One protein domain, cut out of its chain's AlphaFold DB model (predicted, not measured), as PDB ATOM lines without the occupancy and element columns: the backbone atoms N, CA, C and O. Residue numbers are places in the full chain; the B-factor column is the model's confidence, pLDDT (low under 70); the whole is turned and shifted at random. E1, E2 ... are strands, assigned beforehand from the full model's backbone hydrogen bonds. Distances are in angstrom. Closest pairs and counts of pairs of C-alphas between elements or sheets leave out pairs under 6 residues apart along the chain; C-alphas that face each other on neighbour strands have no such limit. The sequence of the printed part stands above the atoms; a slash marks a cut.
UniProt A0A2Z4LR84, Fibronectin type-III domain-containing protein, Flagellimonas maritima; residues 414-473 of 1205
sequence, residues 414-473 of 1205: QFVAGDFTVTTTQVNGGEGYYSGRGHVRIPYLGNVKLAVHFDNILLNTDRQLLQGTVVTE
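This is residues 414 to 473 of the 1205 residues of the protein "Fibronectin type-III domain-containing protein" of Flagellimonas maritima (UniProt A0A2Z4LR84). Long, bent strands E2, E3 and E4 make a strongly twisted sheet folded into a small, incomplete barrel, bringing E1 near E5. The 60 printed residues have six named strands, E1 to E6, in one branched antiparallel sheet: all strand. The whole is compact, radius of gyration of the C-alphas 10.9 A, spanning 35 by 20 by 15 A.

E1, residues 414 to 417, E2, 420 to 430, E3, 433 to 442, E4, 448 to 459, and E5, 465 to 467, form a meander, each the antiparallel neighbour of the one before. Within hydrogen-bond range are, for instance, N 425 and O 437 and N 436 and O 454, both 2.8 A. E6, 470 to 472, pairs with E4: N 471 and O 453, 2.9 A.

E1 begins at C-alpha 414 (26.772, 42.430, -7.933) and E6 ends at C-alpha 472 (41.820, 36.224, -9.493). E4, 24.8 A long, bends by 102 degrees at residue 456.

The printed part has no cut and tight links. pLDDT is under 70 at 419, 441 to 450, 456 and 466 to 473.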
ATOM      1  N   GLN A 414      26.040  43.383  -8.766       86.94
ATOM      2  CA  GLN A 414      26.772  42.430  -7.933       86.94
ATOM      3  C   GLN A 414      26.150  41.041  -8.012       86.94
ATOM      4  O   GLN A 414      24.926  40.905  -8.071       86.94
ATOM      5  N   PHE A 415      27.002  40.025  -7.965       86.69
ATOM      6  CA  PHE A 415      26.604  38.635  -7.787       86.69
ATOM      7  C   PHE A 415      27.532  37.957  -6.775       86.69
ATOM      8  O   PHE A 415      28.611  38.465  -6.457       86.69
ATOM      9  N   VAL A 416      27.089  36.833  -6.219       82.19
ATOM     10  CA  VAL A 416      27.806  36.126  -5.153       82.19
ATOM     11  C   VAL A 416      28.387  34.822  -5.687       82.19
ATOM     12  O   VAL A 416      27.657  33.972  -6.202       82.19
ATOM     13  N   ALA A 417      29.700  34.661  -5.528       74.94
ATOM     14  CA  ALA A 417      30.445  33.444  -5.829       74.94
ATOM     15  C   ALA A 417      31.019  32.878  -4.518       74.94
ATOM     16  O   ALA A 417      32.029  33.353  -4.000       74.94
ATOM     17  N   GLY A 418      30.336  31.887  -3.938       73.88
ATOM     18  CA  GLY A 418      30.674  31.367  -2.608       73.88
ATOM     19  C   GLY A 418      30.488  32.423  -1.513       73.88
ATOM     20  O   GLY A 418      29.385  32.934  -1.340       73.88
ATOM     21  N   ASP A 419      31.565  32.755  -0.797       67.81
ATOM     22  CA  ASP A 419      31.573  33.773   0.271       67.81
ATOM     23  C   ASP A 419      31.922  35.183  -0.235       67.81
ATOM     24  O   ASP A 419      32.026  36.133   0.545       67.81
ATOM     25  N   PHE A 420      32.135  35.328  -1.543       70.94
ATOM     26  CA  PHE A 420      32.689  36.531  -2.140       70.94
ATOM     27  C   PHE A 420      31.659  37.258  -3.000       70.94
ATOM     28  O   PHE A 420      31.049  36.683  -3.903       70.94
ATOM     29  N   THR A 421      31.495  38.555  -2.738       79.94
ATOM     30  CA  THR A 421      30.666  39.433  -3.565       79.94
ATOM     31  C   THR A 421      31.506  40.009  -4.692       79.94
ATOM     32  O   THR A 421      32.406  40.824  -4.462       79.94
ATOM     33  N   VAL A 422      31.183  39.611  -5.916       84.31
ATOM     34  CA  VAL A 422      31.810  40.121  -7.131       84.31
ATOM     35  C   VAL A 422      31.002  41.318  -7.608       84.31
ATOM     36  O   VAL A 422      29.804  41.209  -7.870       84.31
ATOM     37  N   THR A 423      31.646  42.481  -7.699       86.69
ATOM     38  CA  THR A 423      31.053  43.653  -8.352       86.69
ATOM     39  C   THR A 423      31.493  43.662  -9.798       86.69
ATOM     40  O   THR A 423      32.681  43.816 -10.080       86.69
ATOM     41  N   THR A 424      30.538  43.494 -10.705       85.56
ATOM     42  CA  THR A 424      30.824  43.475 -12.137       85.56
ATOM     43  C   THR A 424      31.266  44.853 -12.605       85.56
ATOM     44  O   THR A 424      30.688  45.872 -12.231       85.56
ATOM     45  N   THR A 425      32.308  44.897 -13.419       78.56
ATOM     46  CA  THR A 425      32.770  46.102 -14.117       78.56
ATOM     47  C   THR A 425      32.497  45.986 -15.610       78.56
ATOM     48  O   THR A 425      32.222  46.992 -16.255       78.56
ATOM     49  N   GLN A 426      32.470  44.758 -16.128       79.75
ATOM     50  CA  GLN A 426      32.111  44.430 -17.499       79.75
ATOM     51  C   GLN A 426      31.310  43.129 -17.504       79.75
ATOM     52  O   GLN A 426      31.663  42.190 -16.794       79.75
ATOM     53  N   VAL A 427      30.218  43.077 -18.268       85.19
ATOM     54  CA  VAL A 427      29.355  41.893 -18.366       85.19
ATOM     55  C   VAL A 427      28.917  41.712 -19.811       85.19
ATOM     56  O   VAL A 427      28.360  42.637 -20.399       85.19
ATOM     57  N   ASN A 428      29.127  40.510 -20.332       77.00
ATOM     58  CA  ASN A 428      28.654  40.011 -21.615       77.00
ATOM     59  C   ASN A 428      27.877  38.700 -21.390       77.00
ATOM     60  O   ASN A 428      28.168  37.959 -20.456       77.00
ATOM     61  N   GLY A 429      26.885  38.401 -22.230       75.88
ATOM     62  CA  GLY A 429      26.026  37.213 -22.092       75.88
ATOM     63  C   GLY A 429      24.581  37.527 -21.678       75.88
ATOM     64  O   GLY A 429      24.187  38.690 -21.578       75.88
ATOM     65  N   GLY A 430      23.760  36.493 -21.492       77.06
ATOM     66  CA  GLY A 430      22.320  36.601 -21.244       77.06
ATOM     67  C   GLY A 430      21.662  35.243 -20.988       77.06
ATOM     68  O   GLY A 430      22.274  34.204 -21.223       77.06
ATOM     69  N   GLU A 431      20.411  35.247 -20.513       74.75
ATOM     70  CA  GLU A 431      19.630  34.017 -20.259       74.75
ATOM     71  C   GLU A 431      20.367  33.001 -19.359       74.75
ATOM     72  O   GLU A 431      20.399  31.796 -19.613       74.75
ATOM     73  N   GLY A 432      20.980  33.504 -18.288       70.00
ATOM     74  CA  GLY A 432      21.640  32.717 -17.256       70.00
ATOM     75  C   GLY A 432      23.153  32.690 -17.367       70.00
ATOM     76  O   GLY A 432      23.799  32.660 -16.326       70.00
ATOM     77  N   TYR A 433      23.714  32.737 -18.574       78.69
ATOM     78  CA  TYR A 433      25.152  32.589 -18.803       78.69
ATOM     79  C   TYR A 433      25.823  33.932 -19.073       78.69
ATOM     80  O   TYR A 433      25.429  34.656 -19.990       78.69
ATOM     81  N   TYR A 434      26.847  34.250 -18.284       75.31
ATOM     82  CA  TYR A 434      27.546  35.531 -18.316       75.31
ATOM     83  C   TYR A 434      29.065  35.330 -18.314       75.31
ATOM     84  O   TYR A 434      29.571  34.444 -17.639       75.31
ATOM     85  N   SER A 435      29.795  36.170 -19.038       78.56
ATOM     86  CA  SER A 435      31.254  36.311 -18.964       78.56
ATOM     87  C   SER A 435      31.595  37.777 -18.746       78.56
ATOM     88  O   SER A 435      30.834  38.662 -19.148       78.56
ATOM     89  N   GLY A 436      32.723  38.074 -18.121       78.44
ATOM     90  CA  GLY A 436      33.144  39.447 -17.913       78.44
ATOM     91  C   GLY A 436      34.163  39.610 -16.802       78.44
ATOM     92  O   GLY A 436      34.749  38.654 -16.300       78.44
ATOM     93  N   ARG A 437      34.375  40.867 -16.417       81.19
ATOM     94  CA  ARG A 437      35.349  41.247 -15.394       81.19
ATOM     95  C   ARG A 437      34.666  41.959 -14.243       81.19
ATOM     96  O   ARG A 437      33.578  42.536 -14.369       81.19
ATOM     97  N   GLY A 438      35.301  41.899 -13.086       80.69
ATOM     98  CA  GLY A 438      34.819  42.541 -11.882       80.69
ATOM     99  C   GLY A 438      35.930  42.736 -10.874       80.69
ATOM    100  O   GLY A 438      37.094  42.438 -11.109       80.69
ATOM    101  N   HIS A 439      35.553  43.233  -9.709       79.06
ATOM    102  CA  HIS A 439      36.440  43.215  -8.559       79.06
ATOM    103  C   HIS A 439      35.734  42.564  -7.383       79.06
ATOM    104  O   HIS A 439      34.545  42.800  -7.126       79.06
ATOM    105  N   VAL A 440      36.491  41.759  -6.653       75.69
ATOM    106  CA  VAL A 440      36.078  41.220  -5.368       75.69
ATOM    107  C   VAL A 440      36.666  42.102  -4.279       75.69
ATOM    108  O   VAL A 440      37.852  42.430  -4.279       75.69
ATOM    109  N   ARG A 441      35.824  42.540  -3.345       65.88
ATOM    110  CA  ARG A 441      36.318  43.181  -2.125       65.88
ATOM    111  C   ARG A 441      36.550  42.105  -1.111       65.88
ATOM    112  O   ARG A 441      35.606  41.401  -0.766       65.88
ATOM    113  N   ILE A 442      37.775  42.027  -0.619       60.72
ATOM    114  CA  ILE A 442      38.084  41.165   0.503       60.72
ATOM    115  C   ILE A 442      37.834  41.983   1.774       60.72
ATOM    116  O   ILE A 442      38.678  42.806   2.135       60.72
ATOM    117  N   PRO A 443      36.690  41.798   2.471       46.22
ATOM    118  CA  PRO A 443      36.225  42.712   3.527       46.22
ATOM    119  C   PRO A 443      37.174  42.826   4.718       46.22
ATOM    120  O   PRO A 443      37.026  43.666   5.600       46.22
ATOM    121  N   TYR A 444      38.116  41.904   4.756       49.03
ATOM    122  CA  TYR A 444      38.846  41.522   5.926       49.03
ATOM    123  C   TYR A 444      40.377  41.707   5.666       49.03
ATOM    124  O   TYR A 444      41.158  41.944   6.580       49.03
ATOM    125  N   LEU A 445      40.814  41.813   4.404       44.91
ATOM    126  CA  LEU A 445      42.109  42.410   4.035       44.91
ATOM    127  C   LEU A 445      41.923  43.915   3.807       44.91
ATOM    128  O   LEU A 445      42.115  44.408   2.708       44.91
ATOM    129  N   GLY A 446      41.425  44.644   4.808       46.38
ATOM    130  CA  GLY A 446      41.276  46.106   4.722       46.38
ATOM    131  C   GLY A 446      40.342  46.627   3.616       46.38
ATOM    132  O   GLY A 446      40.415  47.802   3.285       46.38
ATOM    133  N   ASN A 447      39.449  45.793   3.062       50.12
ATOM    134  CA  ASN A 447      38.679  46.076   1.837       50.12
ATOM    135  C   ASN A 447      39.532  46.246   0.569       50.12
ATOM    136  O   ASN A 447      39.085  46.908  -0.374       50.12
ATOM    137  N   VAL A 448      40.704  45.608   0.516       50.47
ATOM    138  CA  VAL A 448      41.497  45.498  -0.711       50.47
ATOM    139  C   VAL A 448      40.610  44.935  -1.817       50.47
ATOM    140  O   VAL A 448      39.883  43.944  -1.650       50.47
ATOM    141  N   LYS A 449      40.622  45.648  -2.942       58.84
ATOM    142  CA  LYS A 449      39.915  45.263  -4.157       58.84
ATOM    143  C   LYS A 449      40.873  44.432  -4.987       58.84
ATOM    144  O   LYS A 449      41.899  44.949  -5.407       58.84
ATOM    145  N   LEU A 450      40.519  43.176  -5.221       62.34
ATOM    146  CA  LEU A 450      41.255  42.311  -6.132       62.34
ATOM    147  C   LEU A 450      40.483  42.200  -7.440       62.34
ATOM    148  O   LEU A 450      39.261  42.005  -7.431       62.34
ATOM    149  N   ALA A 451      41.200  42.354  -8.547       70.00
ATOM    150  CA  ALA A 451      40.658  42.152  -9.878       70.00
ATOM    151  C   ALA A 451      40.361  40.664 -10.103       70.00
ATOM    152  O   ALA A 451      41.124  39.786  -9.685       70.00
ATOM    153  N   VAL A 452      39.207  40.384 -10.710       75.56
ATOM    154  CA  VAL A 452      38.759  39.025 -11.020       75.56
ATOM    155  C   VAL A 452      38.146  38.968 -12.414       75.56
ATOM    156  O   VAL A 452      37.403  39.875 -12.808       75.56
ATOM    157  N   HIS A 453      38.378  37.862 -13.114       82.56
ATOM    158  CA  HIS A 453      37.703  37.524 -14.364       82.56
ATOM    159  C   HIS A 453      36.801  36.300 -14.169       82.56
ATOM    160  O   HIS A 453      37.021  35.471 -13.279       82.56
ATOM    161  N   PHE A 454      35.732  36.215 -14.956       77.44
ATOM    162  CA  PHE A 454      34.810  35.087 -14.940       77.44
ATOM    163  C   PHE A 454      34.278  34.802 -16.341       77.44
ATOM    164  O   PHE A 454      33.777  35.705 -17.007       77.44
ATOM    165  N   ASP A 455      34.315  33.532 -16.746       76.62
ATOM    166  CA  ASP A 455      33.911  33.102 -18.083       76.62
ATOM    167  C   ASP A 455      32.827  32.031 -18.037       76.62
ATOM    168  O   ASP A 455      32.928  31.021 -17.336       76.62
ATOM    169  N   ASN A 456      31.775  32.269 -18.820       66.00
ATOM    170  CA  ASN A 456      30.641  31.382 -19.034       66.00
ATOM    171  C   ASN A 456      30.006  30.888 -17.721       66.00
ATOM    172  O   ASN A 456      29.703  29.702 -17.544       66.00
ATOM    173  N   ILE A 457      29.813  31.817 -16.786       77.25
ATOM    174  CA  ILE A 457      29.205  31.553 -15.491       77.25
ATOM    175  C   ILE A 457      27.681  31.524 -15.582       77.25
ATOM    176  O   ILE A 457      27.062  32.432 -16.129       77.25
ATOM    177  N   LEU A 458      27.058  30.501 -15.001       78.19
ATOM    178  CA  LEU A 458      25.608  30.421 -14.858       78.19
ATOM    179  C   LEU A 458      25.187  31.077 -13.544       78.19
ATOM    180  O   LEU A 458      25.595  30.620 -12.476       78.19
ATOM    181  N   LEU A 459      24.339  32.098 -13.603       85.56
ATOM    182  CA  LEU A 459      23.761  32.748 -12.429       85.56
ATOM    183  C   LEU A 459      22.274  32.431 -12.305       85.56
ATOM    184  O   LEU A 459      21.555  32.408 -13.304       85.56
ATOM    185  N   ASN A 460      21.793  32.239 -11.077       84.69
ATOM    186  CA  ASN A 460      20.358  32.148 -10.806       84.69
ATOM    187  C   ASN A 460      19.709  33.533 -10.622       84.69
ATOM    188  O   ASN A 460      20.396  34.544 -10.475       84.69
ATOM    189  N   THR A 461      18.379  33.593 -10.568       85.88
ATOM    190  CA  THR A 461      17.613  34.832 -10.340       85.88
ATOM    191  C   THR A 461      17.928  35.528  -9.008       85.88
ATOM    192  O   THR A 461      17.735  36.740  -8.904       85.88
ATOM    193  N   ASP A 462      18.503  34.811  -8.033       84.12
ATOM    194  CA  ASP A 462      19.030  35.363  -6.774       84.12
ATOM    195  C   ASP A 462      20.464  35.923  -6.901       84.12
ATOM    196  O   ASP A 462      21.059  36.349  -5.910       84.12
ATOM    197  N   ARG A 463      21.016  35.963  -8.123       86.50
ATOM    198  CA  ARG A 463      22.366  36.447  -8.460       86.50
ATOM    199  C   ARG A 463      23.466  35.660  -7.743       86.50
ATOM    200  O   ARG A 463      24.472  36.220  -7.310       86.50
ATOM    201  N   GLN A 464      23.272  34.353  -7.620       83.81
ATOM    202  CA  GLN A 464      24.246  33.412  -7.081       83.81
ATOM    203  C   GLN A 464      24.812  32.546  -8.202       83.81
ATOM    204  O   GLN A 464      24.088  32.126  -9.108       83.81
ATOM    205  N   LEU A 465      26.109  32.270  -8.117       82.69
ATOM    206  CA  LEU A 465      26.828  31.437  -9.069       82.69
ATOM    207  C   LEU A 465      26.409  29.964  -8.960       82.69
ATOM    208  O   LEU A 465      26.714  29.308  -7.969       82.69
ATOM    209  N   LEU A 466      25.739  29.445  -9.989       69.06
ATOM    210  CA  LEU A 466      25.344  28.039 -10.117       69.06
ATOM    211  C   LEU A 466      26.430  27.171 -10.759       69.06
ATOM    212  O   LEU A 466      26.597  26.017 -10.366       69.06
ATOM    213  N   GLN A 467      27.128  27.691 -11.772       61.53
ATOM    214  CA  GLN A 467      28.115  26.948 -12.564       61.53
ATOM    215  C   GLN A 467      29.176  27.902 -13.127       61.53
ATOM    216  O   GLN A 467      28.860  29.049 -13.421       61.53
ATOM    217  N   GLY A 468      30.408  27.420 -13.308       55.91
ATOM    218  CA  GLY A 468      31.553  28.221 -13.756       55.91
ATOM    219  C   GLY A 468      32.428  28.689 -12.587       55.91
ATOM    220  O   GLY A 468      32.111  28.420 -11.427       55.91
ATOM    221  N   THR A 469      33.541  29.352 -12.892       59.34
ATOM    222  CA  THR A 469      34.560  29.739 -11.902       59.34
ATOM    223  C   THR A 469      34.901  31.218 -12.054       59.34
ATOM    224  O   THR A 469      34.947  31.736 -13.164       59.34
ATOM    225  N   VAL A 470      35.141  31.890 -10.925       69.75
ATOM    226  CA  VAL A 470      35.659  33.264 -10.875       69.75
ATOM    227  C   VAL A 470      37.114  33.184 -10.427       69.75
ATOM    228  O   VAL A 470      37.388  32.606  -9.373       69.75
ATOM    229  N   VAL A 471      38.037  33.726 -11.217       59.12
ATOM    230  CA  VAL A 471      39.483  33.576 -11.017       59.12
ATOM    231  C   VAL A 471      40.117  34.944 -10.761       59.12
ATOM    232  O   VAL A 471      39.750  35.941 -11.378       59.12
ATOM    233  N   THR A 472      41.048  35.010  -9.806       60.12
ATOM    234  CA  THR A 472      41.820  36.224  -9.493       60.12
ATOM    235  C   THR A 472      42.952  36.412 -10.496       60.12
ATOM    236  O   THR A 472      43.675  35.458 -10.773       60.12
ATOM    237  N   GLU A 473      43.145  37.629 -10.996       59.53
ATOM    238  CA  GLU A 473      44.241  37.951 -11.921       59.53
ATOM    239  C   GLU A 473      45.573  38.054 -11.144       59.53
ATOM    240  O   GLU A 473      45.676  38.804 -10.170       59.53
TER     241      GLU A 473